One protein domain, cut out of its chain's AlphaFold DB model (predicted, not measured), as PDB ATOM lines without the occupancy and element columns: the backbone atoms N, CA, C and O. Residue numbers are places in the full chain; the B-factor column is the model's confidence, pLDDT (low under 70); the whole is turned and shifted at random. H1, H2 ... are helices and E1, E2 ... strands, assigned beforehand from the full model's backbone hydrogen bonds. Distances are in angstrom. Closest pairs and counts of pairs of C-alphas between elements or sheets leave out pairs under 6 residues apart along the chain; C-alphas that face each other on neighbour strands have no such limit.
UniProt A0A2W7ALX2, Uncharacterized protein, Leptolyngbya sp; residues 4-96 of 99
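Overview. This is residues 4 to 96 of the 99 residues of an uncharacterized protein of Leptolyngbya sp (UniProt A0A2W7ALX2). A loose chain of crossed helices in a ring of contacts: the two short ones, H1 and H2, meet at a corner, the long H3 meets H1 with its residues 48 to 52 and H4 with its residues 55 to 62, and H4 closes the ring on H2 with its residues 76 to 77. Residues 83 to 96, of which 83 to 95 belong to H4, stick out at one end, and the small hairpin E1 and E2 lies at the other. The printed part has 93 residues, mostly helix, in the order H1 H2 E1 E2 H3 H4; the two strands are antiparallel. It is loose, with a radius of gyration of the C-alphas of 15.6 A, and spans 56 by 26 by 22 A.

Arrangement. H1, residues 4 to 10, and H2, residues 14 to 22, only just touch, only at the corner, with 3 pairs of C-alphas within 8 A, the closest those of Cys 7 and Arg 14, 6.1 A. E1, residues 32 to 34, and E2, residues 44 to 46, form an antiparallel hairpin; N 33 and O 45 are within hydrogen-bond range at 2.8 A. H3, residues 48 to 63, touches H1 with residues 48 to 52 alone, at a steep tilt of 41 degrees; the closest C-alphas, of Ala 6 and Val 48, are 6.3 A apart. H4, residues 76 to 95, touches H3 at a steep tilt of 50 degrees, closest at C-alphas Val 62 and Ala 78, 6.2 A. With residues 76 to 77 alone H4 touches H2, closest at C-alphas Ala 20 and Phe 76, 6.6 A. H2 and H3 are apart. In the four helices every O i to N i+4 pair is within hydrogen-bond range.

Along the chain. H1 begins at C-alpha 4 (162.837, 245.909, 317.648). H3 is 22.2 A long. H4, 28.7 A long, ends at C-alpha 95 (169.936, 281.518, 313.939).

Size, cuts and confidence. The C-alphas of Thr 38 and Asp 96, the two farthest apart, are 57.4 A apart. The printed part has no cut. The link from H3 to H4 is long, 12 residues. The mean pLDDT of H4 is 65.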
ATOM      1  N   ALA A   4     161.537 245.269 317.869       92.44
ATOM      2  CA  ALA A   4     162.837 245.909 317.648       92.44
ATOM      3  C   ALA A   4     163.209 245.972 316.155       92.44
ATOM      4  O   ALA A   4     163.675 247.003 315.679       92.44
ATOM      5  N   ALA A   5     162.945 244.895 315.407       93.19
ATOM      6  CA  ALA A   5     163.175 244.868 313.964       93.19
ATOM      7  C   ALA A   5     162.245 245.840 313.219       93.19
ATOM      8  O   ALA A   5     162.699 246.541 312.321       93.19
ATOM      9  N   ALA A   6     160.971 245.916 313.623       91.94
ATOM     10  CA  ALA A   6     160.006 246.837 313.025       91.94
ATOM     11  C   ALA A   6     160.400 248.301 313.256       91.94
ATOM     12  O   ALA A   6     160.439 249.071 312.307       91.94
ATOM     13  N   CYS A   7     160.775 248.654 314.489       89.75
ATOM     14  CA  CYS A   7     161.249 249.995 314.845       89.75
ATOM     15  C   CYS A   7     162.465 250.394 314.004       89.75
ATOM     16  O   CYS A   7     162.479 251.460 313.399       89.75
ATOM     17  N   LYS A   8     163.460 249.499 313.908       91.44
ATOM     18  CA  LYS A   8     164.672 249.746 313.120       91.44
ATOM     19  C   LYS A   8     164.365 249.978 311.641       91.44
ATOM     20  O   LYS A   8     165.012 250.810 311.022       91.44
ATOM     21  N   ARG A   9     163.411 249.234 311.075       89.88
ATOM     22  CA  ARG A   9     163.064 249.336 309.654       89.88
ATOM     23  C   ARG A   9     162.239 250.580 309.329       89.88
ATOM     24  O   ARG A   9     162.497 251.209 308.316       89.88
ATOM     25  N   LEU A  10     161.291 250.930 310.193       85.50
ATOM     26  CA  LEU A  10     160.407 252.086 310.013       85.50
ATOM     27  C   LEU A  10     161.045 253.412 310.454       85.50
ATOM     28  O   LEU A  10     160.480 254.475 310.221       85.50
ATOM     29  N   GLY A  11     162.186 253.358 311.150       87.25
ATOM     30  CA  GLY A  11     162.818 254.544 311.729       87.25
ATOM     31  C   GLY A  11     162.014 255.169 312.874       87.25
ATOM     32  O   GLY A  11     162.198 256.340 313.178       87.25
ATOM     33  N   VAL A  12     161.123 254.406 313.519       85.81
ATOM     34  CA  VAL A  12     160.263 254.897 314.610       85.81
ATOM     35  C   VAL A  12     160.626 254.259 315.944       85.81
ATOM     36  O   VAL A  12     161.157 253.147 316.011       85.81
ATOM     37  N   SER A  13     160.306 254.948 317.037       88.31
ATOM     38  CA  SER A  13     160.511 254.406 318.378       88.31
ATOM     39  C   SER A  13     159.482 253.319 318.712       88.31
ATOM     40  O   SER A  13     158.383 253.249 318.156       88.31
ATOM     41  N   ARG A  14     159.810 252.477 319.702       89.62
ATOM     42  CA  ARG A  14     158.858 251.492 320.243       89.62
ATOM     43  C   ARG A  14     157.591 252.152 320.786       89.62
ATOM     44  O   ARG A  14     156.536 251.524 320.755       89.62
ATOM     45  N   TRP A  15     157.721 253.365 321.319       88.56
ATOM     46  CA  TRP A  15     156.609 254.095 321.908       88.56
ATOM     47  C   TRP A  15     155.605 254.518 320.833       88.56
ATOM     48  O   TRP A  15     154.431 254.228 320.993       88.56
ATOM     49  N   VAL A  16     156.069 254.996 319.673       86.62
ATOM     50  CA  VAL A  16     155.204 255.313 318.518       86.62
ATOM     51  C   VAL A  16     154.328 254.124 318.111       86.62
ATOM     52  O   VAL A  16     153.120 254.268 317.959       86.62
ATOM     53  N   LEU A  17     154.911 252.925 317.981       89.38
ATOM     54  CA  LEU A  17     154.141 251.722 317.635       89.38
ATOM     55  C   LEU A  17     153.173 251.283 318.744       89.38
ATOM     56  O   LEU A  17     152.165 250.644 318.450       89.38
ATOM     57  N   ALA A  18     153.497 251.557 320.010       89.69
ATOM     58  CA  ALA A  18     152.619 251.250 321.134       89.69
ATOM     59  C   ALA A  18     151.426 252.211 321.166       89.69
ATOM     60  O   ALA A  18     150.295 251.740 321.182       89.69
ATOM     61  N   THR A  19     151.678 253.515 321.067       88.50
ATOM     62  CA  THR A  19     150.651 254.561 321.041       88.50
ATOM     63  C   THR A  19     149.721 254.386 319.842       88.50
ATOM     64  O   THR A  19     148.534 254.165 320.030       88.50
ATOM     65  N   ALA A  20     150.251 254.258 318.618       88.12
ATOM     66  CA  ALA A  20     149.420 254.040 317.427       88.12
ATOM     67  C   ALA A  20     148.580 252.743 317.487       88.12
ATOM     68  O   ALA A  20     147.541 252.619 316.837       88.12
ATOM     69  N   ARG A  21     149.022 251.739 318.252       91.38
ATOM     70  CA  ARG A  21     148.214 250.548 318.534       91.38
ATOM     71  C   ARG A  21     147.109 250.844 319.543       91.38
ATOM     72  O   ARG A  21     145.987 250.391 319.328       91.38
ATOM     73  N   ASP A  22     147.454 251.500 320.640       89.56
ATOM     74  CA  ASP A  22     146.547 251.759 321.756       89.56
ATOM     75  C   ASP A  22     145.451 252.765 321.354       89.56
ATOM     76  O   ASP A  22     144.293 252.555 321.702       89.56
ATOM     77  N   ASP A  23     145.773 253.709 320.468       85.81
ATOM     78  CA  ASP A  23     144.841 254.666 319.848       85.81
ATOM     79  C   ASP A  23     143.990 254.043 318.721       85.81
ATOM     80  O   ASP A  23     143.188 254.708 318.071       85.81
ATOM     81  N   GLY A  24     144.180 252.754 318.415       87.56
ATOM     82  CA  GLY A  24     143.379 252.028 317.424       87.56
ATOM     83  C   GLY A  24     143.750 252.263 315.953       87.56
ATOM     84  O   GLY A  24     143.202 251.583 315.080       87.56
ATOM     85  N   GLN A  25     144.728 253.122 315.657       88.12
ATOM     86  CA  GLN A  25     145.221 253.371 314.291       88.12
ATOM     87  C   GLN A  25     145.814 252.094 313.674       88.12
ATOM     88  O   GLN A  25     145.610 251.782 312.498       88.12
ATOM     89  N   LEU A  26     146.482 251.277 314.494       91.81
ATOM     90  CA  LEU A  26     147.002 249.974 314.093       91.81
ATOM     91  C   LEU A  26     146.052 248.842 314.499       91.81
ATOM     92  O   LEU A  26     146.058 248.327 315.616       91.81
ATOM     93  N   ARG A  27     145.281 248.359 313.527       93.06
ATOM     94  CA  ARG A  27     144.352 247.222 313.671       93.06
ATOM     95  C   ARG A  27     145.035 245.873 313.974       93.06
ATOM     96  O   ARG A  27     145.900 245.417 313.217       93.06
ATOM     97  N   LYS A  28     144.575 245.180 315.028       93.69
ATOM     98  CA  LYS A  28     144.969 243.796 315.378       93.69
ATOM     99  C   LYS A  28     144.592 242.814 314.260       93.69
ATOM    100  O   LYS A  28     143.559 242.957 313.620       93.69
ATOM    101  N   GLY A  29     145.434 241.817 314.006       93.56
ATOM    102  CA  GLY A  29     145.311 240.857 312.902       93.56
ATOM    103  C   GLY A  29     145.722 241.419 311.534       93.56
ATOM    104  O   GLY A  29     146.158 240.657 310.673       93.56
ATOM    105  N   HIS A  30     145.649 242.741 311.345       94.75
ATOM    106  CA  HIS A  30     146.075 243.404 310.117       94.75
ATOM    107  C   HIS A  30     147.502 243.956 310.228       94.75
ATOM    108  O   HIS A  30     148.398 243.482 309.539       94.75
ATOM    109  N   HIS A  31     147.747 244.909 311.122       95.44
ATOM    110  CA  HIS A  31     149.067 245.526 311.293       95.44
ATOM    111  C   HIS A  31     149.943 244.752 312.280       95.44
ATOM    112  O   HIS A  31     151.166 244.702 312.148       95.44
ATOM    113  N   TRP A  32     149.319 244.102 313.264       95.81
ATOM    114  CA  TRP A  32     150.030 243.385 314.314       95.81
ATOM    115  C   TRP A  32     149.238 242.200 314.854       95.81
ATOM    116  O   TRP A  32     148.016 242.146 314.761       95.81
ATOM    117  N   LYS A  33     149.930 241.250 315.480       95.25
ATOM    118  CA  LYS A  33     149.323 240.157 316.249       95.25
ATOM    119  C   LYS A  33     150.158 239.831 317.479       95.25
ATOM    120  O   LYS A  33     151.343 240.146 317.535       95.25
ATOM    121  N   VAL A  34     149.557 239.179 318.469       94.81
ATOM    122  CA  VAL A  34     150.304 238.671 319.628       94.81
ATOM    123  C   VAL A  34     151.007 237.374 319.225       94.81
ATOM    124  O   VAL A  34     150.391 236.508 318.611       94.81
ATOM    125  N   LYS A  35     152.300 237.241 319.548       91.44
ATOM    126  CA  LYS A  35     153.094 236.033 319.270       91.44
ATOM    127  C   LYS A  35     152.588 234.841 320.078       91.44
ATOM    128  O   LYS A  35     152.386 233.772 319.519       91.44
ATOM    129  N   ASN A  36     152.417 235.042 321.381       91.31
ATOM    130  CA  ASN A  36     151.846 234.064 322.293       91.31
ATOM    131  C   ASN A  36     150.826 234.768 323.208       91.31
ATOM    132  O   ASN A  36     151.247 235.549 324.064       91.31
ATOM    133  N   PRO A  37     149.514 234.547 323.015       89.50
ATOM    134  CA  PRO A  37     148.477 235.194 323.813       89.50
ATOM    135  C   PRO A  37     148.378 234.663 325.248       89.50
ATOM    136  O   PRO A  37     147.798 235.349 326.078       89.50
ATOM    137  N   THR A  38     148.943 233.491 325.555       93.06
ATOM    138  CA  THR A  38     148.894 232.895 326.902       93.06
ATOM    139  C   THR A  38     150.103 233.256 327.767       93.06
ATOM    140  O   THR A  38     150.178 232.866 328.928       93.06
ATOM    141  N   ALA A  39     151.073 233.993 327.218       89.81
ATOM    142  CA  ALA A  39     152.269 234.389 327.947       89.81
ATOM    143  C   ALA A  39     151.975 235.513 328.950       89.81
ATOM    144  O   ALA A  39     151.273 236.469 328.630       89.81
ATOM    145  N   GLN A  40     152.622 235.462 330.119       87.38
ATOM    146  CA  GLN A  40     152.519 236.508 331.146       87.38
ATOM    147  C   GLN A  40     152.976 237.890 330.639       87.38
ATOM    148  O   GLN A  40     152.440 238.917 331.044       87.38
ATOM    149  N   ARG A  41     153.963 237.928 329.731       88.81
ATOM    150  CA  ARG A  41     154.411 239.153 329.051       88.81
ATOM    151  C   ARG A  41     154.123 239.039 327.560       88.81
ATOM    152  O   ARG A  41     154.717 238.215 326.861       88.81
ATOM    153  N   LEU A  42     153.232 239.895 327.068       88.38
ATOM    154  CA  LEU A  42     152.841 239.886 325.664       88.38
ATOM    155  C   LEU A  42     154.003 240.328 324.770       88.38
ATOM    156  O   LEU A  42     154.644 241.357 324.983       88.38
ATOM    157  N   THR A  43     154.249 239.539 323.728       91.81
ATOM    158  CA  THR A  43     155.179 239.877 322.648       91.81
ATOM    159  C   THR A  43     154.390 240.078 321.366       91.81
ATOM    160  O   THR A  43     153.532 239.258 321.036       91.81
ATOM    161  N   TYR A  44     154.698 241.136 320.623       93.19
ATOM    162  CA  TYR A  44     153.973 241.506 319.408       93.19
ATOM    163  C   TYR A  44     154.765 241.142 318.152       93.19
ATOM    164  O   TYR A  44     155.993 241.255 318.105       93.19
ATOM    165  N   LEU A  45     154.033 240.695 317.136       95.12
ATOM    166  CA  LEU A  45     154.512 240.502 315.779       95.12
ATOM    167  C   LEU A  45     153.879 241.550 314.874       95.12
ATOM    168  O   LEU A  45     152.663 241.701 314.872       95.12
ATOM    169  N   TRP A  46     154.709 242.208 314.076       95.50
ATOM    170  CA  TRP A  46     154.319 243.323 313.217       95.50
ATOM    171  C   TRP A  46     154.404 242.950 311.737       95.50
ATOM    172  O   TRP A  46     155.335 242.240 311.331       95.50
ATOM    173  N   HIS A  47     153.447 243.434 310.950       95.69
ATOM    174  CA  HIS A  47     153.408 243.332 309.493       95.69
ATOM    175  C   HIS A  47     153.963 244.624 308.890       95.69
ATOM    176  O   HIS A  47     153.214 245.571 308.677       95.69
ATOM    177  N   VAL A  48     155.277 244.686 308.665       92.69
ATOM    178  CA  VAL A  48     155.925 245.963 308.329       92.69
ATOM    179  C   VAL A  48     155.522 246.524 306.985       92.69
ATOM    180  O   VAL A  48     155.284 247.714 306.949       92.69
ATOM    181  N   ASP A  49     155.308 245.719 305.948       92.81
ATOM    182  CA  ASP A  49     154.861 246.260 304.653       92.81
ATOM    183  C   ASP A  49     153.537 247.048 304.790       92.81
ATOM    184  O   ASP A  49     153.302 248.050 304.122       92.81
ATOM    185  N   ARG A  50     152.673 246.635 305.729       94.06
ATOM    186  CA  ARG A  50     151.427 247.350 306.059       94.06
ATOM    187  C   ARG A  50     151.676 248.592 306.913       94.06
ATOM    188  O   ARG A  50     150.941 249.560 306.786       94.06
ATOM    189  N   LEU A  51     152.684 248.557 307.782       91.00
ATOM    190  CA  LEU A  51     153.093 249.718 308.576       91.00
ATOM    191  C   LEU A  51     153.789 250.779 307.720       91.00
ATOM    192  O   LEU A  51     153.554 251.954 307.950       91.00
ATOM    193  N   GLU A  52     154.596 250.378 306.736       90.50
ATOM    194  CA  GLU A  52     155.220 251.271 305.751       90.50
ATOM    195  C   GLU A  52     154.135 251.982 304.938       90.50
ATOM    196  O   GLU A  52     154.165 253.202 304.802       90.50
ATOM    197  N   LYS A  53     153.111 251.241 304.485       90.44
ATOM    198  CA  LYS A  53     151.946 251.847 303.833       90.44
ATOM    199  C   LYS A  53     151.222 252.835 304.751       90.44
ATOM    200  O   LYS A  53     151.015 253.973 304.358       90.44
ATOM    201  N   TRP A  54     150.884 252.425 305.973       89.12
ATOM    202  CA  TRP A  54     150.233 253.309 306.944       89.12
ATOM    203  C   TRP A  54     151.057 254.578 307.219       89.12
ATOM    204  O   TRP A  54     150.499 255.668 307.257       89.12
ATOM    205  N   GLN A  55     152.379 254.458 307.360       85.50
ATOM    206  CA  GLN A  55     153.280 255.594 307.554       85.50
ATOM    207  C   GLN A  55     153.266 256.541 306.347       85.50
ATOM    208  O   GLN A  55     153.197 257.751 306.538       85.50
ATOM    209  N   SER A  56     153.291 256.003 305.126       86.50
ATOM    210  CA  SER A  56     153.189 256.794 303.895       86.50
ATOM    211  C   SER A  56     151.841 257.507 303.781       86.50
ATOM    212  O   SER A  56     151.810 258.681 303.428       86.50
ATOM    213  N   ASP A  57     150.738 256.818 304.089       85.19
ATOM    214  CA  ASP A  57     149.389 257.398 304.076       85.19
ATOM    215  C   ASP A  57     149.308 258.563 305.079       85.19
ATOM    216  O   ASP A  57     148.751 259.618 304.777       85.19
ATOM    217  N   VAL A  58     149.935 258.398 306.249       81.25
ATOM    218  CA  VAL A  58     150.016 259.441 307.273       81.25
ATOM    219  C   VAL A  58     150.837 260.644 306.796       81.25
ATOM    220  O   VAL A  58     150.392 261.784 306.863       81.25
ATOM    221  N   GLN A  59     152.034 260.410 306.263       78.06
ATOM    222  CA  GLN A  59     152.901 261.485 305.770       78.06
ATOM    223  C   GLN A  59     152.258 262.276 304.628       78.06
ATOM    224  O   GLN A  59     152.380 263.498 304.578       78.06
ATOM    225  N   HIS A  60     151.545 261.593 303.733       79.88
ATOM    226  CA  HIS A  60     150.823 262.234 302.641       79.88
ATOM    227  C   HIS A  60     149.704 263.147 303.158       79.88
ATOM    228  O   HIS A  60     149.583 264.286 302.712       79.88
ATOM    229  N   ALA A  61     148.938 262.688 304.150       75.81
ATOM    230  CA  ALA A  61     147.914 263.511 304.785       75.81
ATOM    231  C   ALA A  61     148.505 264.733 305.521       75.81
ATOM    232  O   ALA A  61     147.869 265.787 305.528       75.81
ATOM    233  N   VAL A  62     149.733 264.641 306.072       72.75
ATOM    234  CA  VAL A  62     150.424 265.798 306.692       72.75
ATOM    235  C   VAL A  62     150.739 266.813 305.604       72.75
ATOM    236  O   VAL A  62     150.377 267.979 305.728       72.75
ATOM    237  N   GLY A  63     151.371 266.359 304.516       72.50
ATOM    238  CA  GLY A  63     151.780 267.224 303.411       72.50
ATOM    239  C   GLY A  63     150.616 267.943 302.726       72.50
ATOM    240  O   GLY A  63     150.782 269.070 302.268       72.50
ATOM    241  N   ASN A  64     149.431 267.328 302.703       77.25
ATOM    242  CA  ASN A  64     148.225 267.926 302.127       77.25
ATOM    243  C   ASN A  64     147.379 268.717 303.131       77.25
ATOM    244  O   ASN A  64     146.342 269.259 302.750       77.25
ATOM    245  N   ASN A  65     147.796 268.787 304.399       71.19
ATOM    246  CA  ASN A  65     147.043 269.428 305.472       71.19
ATOM    247  C   ASN A  65     145.616 268.852 305.630       71.19
ATOM    248  O   ASN A  65     144.667 269.571 305.939       71.19
ATOM    249  N   GLU A  66     145.465 267.545 305.391       72.00
ATOM    250  CA  GLU A  66     144.187 266.812 305.423       72.00
ATOM    251  C   GLU A  66     143.842 266.284 306.827       72.00
ATOM    252  O   GLU A  66     142.916 265.487 306.995       72.00
ATOM    253  N   TYR A  67     144.588 266.710 307.848       66.94
ATOM    254  CA  TYR A  67     144.361 266.286 309.222       66.94
ATOM    255  C   TYR A  67     143.271 267.090 309.928       66.94
ATOM    256  O   TYR A  67     143.090 268.277 309.639       66.94
ATOM    257  N   PRO A  68     142.536 266.458 310.865       63.78
ATOM    258  CA  PRO A  68     141.592 267.181 311.692       63.78
ATOM    259  C   PRO A  68     142.339 268.276 312.458       63.78
ATOM    260  O   PRO A  68     143.466 268.085 312.909       63.78
ATOM    261  N   ALA A  69     141.698 269.440 312.587       64.25
ATOM    262  CA  ALA A  69     142.256 270.573 313.324       64.25
ATOM    263  C   ALA A  69     142.436 270.269 314.823       64.25
ATOM    264  O   ALA A  69     143.158 270.992 315.509       64.25
ATOM    265  N   ASP A  70     141.772 269.219 315.320       71.44
ATOM    266  CA  ASP A  70     141.928 268.730 316.680       71.44
ATOM    267  C   ASP A  70     143.190 267.847 316.796       71.44
ATOM    268  O   ASP A  70     143.267 266.794 316.149       71.44
ATOM    269  N   PRO A  71     144.197 268.253 317.592       66.38
ATOM    270  CA  PRO A  71     145.420 267.481 317.785       66.38
ATOM    271  C   PRO A  71     145.192 266.120 318.457       66.38
ATOM    272  O   PRO A  71     146.023 265.233 318.260       66.38
ATOM    273  N   ASP A  72     144.097 265.925 319.200       68.50
ATOM    274  CA  ASP A  72     143.792 264.643 319.850       68.50
ATOM    275  C   ASP A  72     143.294 263.584 318.844       68.50
ATOM    276  O   ASP A  72     143.454 262.383 319.070       68.50
ATOM    277  N   ASP A  73     142.769 264.022 317.693       70.00
ATOM    278  CA  ASP A  73     142.336 263.156 316.588       70.00
ATOM    279  C   ASP A  73     143.451 262.903 315.552       70.00
ATOM    280  O   ASP A  73     143.288 262.107 314.617       70.00
ATOM    281  N   MET A  74     144.604 263.568 315.687       71.88
ATOM    282  CA  MET A  74     145.730 263.370 314.783       71.88
ATOM    283  C   MET A  74     146.487 262.074 315.094       71.88
ATOM    284  O   MET A  74     146.765 261.751 316.251       71.88
ATOM    285  N   PRO A  75     146.929 261.326 314.066       70.00
ATOM    286  CA  PRO A  75     147.806 260.203 314.299       70.00
ATOM    287  C   PRO A  75     149.112 260.684 314.919       70.00
ATOM    288  O   PRO A  75     149.739 261.622 314.432       70.00
ATOM    289  N   PHE A  76     149.565 260.004 315.972       67.75
ATOM    290  CA  PHE A  76     150.723 260.434 316.756       67.75
ATOM    291  C   PHE A  76     151.989 260.649 315.901       67.75
ATOM    292  O   PHE A  76     152.825 261.497 316.197       67.75
ATOM    293  N   VAL A  77     152.130 259.900 314.803       65.31
ATOM    294  CA  VAL A  77     153.224 260.078 313.833       65.31
ATOM    295  C   VAL A  77     153.140 261.420 313.101       65.31
ATOM    296  O   VAL A  77     154.179 262.052 312.924       65.31
ATOM    297  N   ALA A  78     151.943 261.878 312.728       68.81
ATOM    298  CA  ALA A  78     151.738 263.212 312.166       68.81
ATOM    299  C   ALA A  78     152.058 264.298 313.196       68.81
ATOM    300  O   ALA A  78     152.762 265.253 312.887       68.81
ATOM    301  N   LEU A  79     151.622 264.109 314.444       64.50
ATOM    302  CA  LEU A  79     151.874 265.060 315.525       64.50
ATOM    303  C   LEU A  79     153.376 265.199 315.819       64.50
ATOM    304  O   LEU A  79     153.896 266.305 315.925       64.50
ATOM    305  N   ASN A  80     154.102 264.080 315.869       68.56
ATOM    306  CA  ASN A  80     155.551 264.085 316.064       68.56
ATOM    307  C   ASN A  80     156.295 264.726 314.875       68.56
ATOM    308  O   ASN A  80     157.270 265.443 315.080       68.56
ATOM    309  N   GLN A  81     155.817 264.510 313.643       70.31
ATOM    310  CA  GLN A  81     156.363 265.152 312.444       70.31
ATOM    311  C   GLN A  81     156.171 266.678 312.487       70.31
ATOM    312  O   GLN A  81     157.145 267.412 312.342       70.31
ATOM    313  N   LEU A  82     154.957 267.155 312.778       66.12
ATOM    314  CA  LEU A  82     154.639 268.586 312.873       66.12
ATOM    315  C   LEU A  82     155.406 269.289 314.002       66.12
ATOM    316  O   LEU A  82     155.886 270.409 313.833       66.12
ATOM    317  N   VAL A  83     155.561 268.635 315.158       66.06
ATOM    318  CA  VAL A  83     156.349 269.175 316.278       66.06
ATOM    319  C   VAL A  83     157.826 269.308 315.896       66.06
ATOM    320  O   VAL A  83     158.441 270.328 316.202       66.06
ATOM    321  N   LEU A  84     158.397 268.319 315.200       66.19
ATOM    322  CA  LEU A  84     159.779 268.389 314.714       66.19
ATOM    323  C   LEU A  84     159.961 269.481 313.651       66.19
ATOM    324  O   LEU A  84     160.924 270.241 313.730       66.19
ATOM    325  N   GLU A  85     159.035 269.605 312.699       68.19
ATOM    326  CA  GLU A  85     159.053 270.657 311.669       68.19
ATOM    327  C   GLU A  85     158.946 272.064 312.273       68.19
ATOM    328  O   GLU A  85     159.680 272.971 311.867       68.19
ATOM    329  N   SER A  86     158.098 272.233 313.290       63.91
ATOM    330  CA  SER A  86     157.991 273.465 314.078       63.91
ATOM    331  C   SER A  86     159.298 273.780 314.812       63.91
ATOM    332  O   SER A  86     159.797 274.902 314.743       63.91
ATOM    333  N   TYR A  87     159.906 272.789 315.469       63.97
ATOM    334  CA  TYR A  87     161.152 272.979 316.214       63.97
ATOM    335  C   TYR A  87     162.319 273.377 315.299       63.97
ATOM    336  O   TYR A  87     163.061 274.307 315.610       63.97
ATOM    337  N   VAL A  88     162.457 272.724 314.140       64.12
ATOM    338  CA  VAL A  88     163.495 273.048 313.144       64.12
ATOM    339  C   VAL A  88     163.273 274.435 312.540       64.12
ATOM    340  O   VAL A  88     164.231 275.194 312.401       64.12
ATOM    341  N   SER A  89     162.025 274.796 312.233       66.88
ATOM    342  CA  SER A  89     161.687 276.134 311.732       66.88
ATOM    343  C   SER A  89     162.011 277.227 312.754       66.88
ATOM    344  O   SER A  89     162.610 278.239 312.399       66.88
ATOM    345  N   ASN A  90     161.685 277.013 314.032       63.09
ATOM    346  CA  ASN A  90     161.987 277.975 315.097       63.09
ATOM    347  C   ASN A  90     163.498 278.136 315.324       63.09
ATOM    348  O   ASN A  90     163.969 279.259 315.474       63.09
ATOM    349  N   LEU A  91     164.271 277.046 315.263       61.84
ATOM    350  CA  LEU A  91     165.735 277.109 315.334       61.84
ATOM    351  C   LEU A  91     166.351 277.872 314.153       61.84
ATOM    352  O   LEU A  91     167.314 278.613 314.337       61.84
ATOM    353  N   ALA A  92     165.804 277.707 312.946       61.25
ATOM    354  CA  ALA A  92     166.262 278.444 311.771       61.25
ATOM    355  C   ALA A  92     165.999 279.955 311.904       61.25
ATOM    356  O   ALA A  92     166.834 280.757 311.499       61.25
ATOM    357  N   VAL A  93     164.876 280.340 312.518       59.84
ATOM    358  CA  VAL A  93     164.541 281.745 312.801       59.84
ATOM    359  C   VAL A  93     165.433 282.338 313.899       59.84
ATOM    360  O   VAL A  93     165.815 283.503 313.810       59.84
ATOM    361  N   GLU A  94     165.792 281.565 314.927       59.97
ATOM    362  CA  GLU A  94     166.704 282.024 315.986       59.97
ATOM    363  C   GLU A  94     168.146 282.214 315.493       59.97
ATOM    364  O   GLU A  94     168.826 283.125 315.960       59.97
ATOM    365  N   ALA A  95     168.598 281.410 314.525       59.03
ATOM    366  CA  ALA A  95     169.936 281.518 313.939       59.03
ATOM    367  C   ALA A  95     170.119 282.721 312.988       59.03
ATOM    368  O   ALA A  95     171.255 283.097 312.710       59.03
ATOM    369  N   ASP A  96     169.027 283.314 312.493       56.84
ATOM    370  CA  ASP A  96     169.036 284.424 311.524       56.84
ATOM    371  C   ASP A  96     168.800 285.801 312.185       56.84
ATOM    372  O   ASP A  96     168.666 286.820 311.506       56.84
TER     373      ASP A  96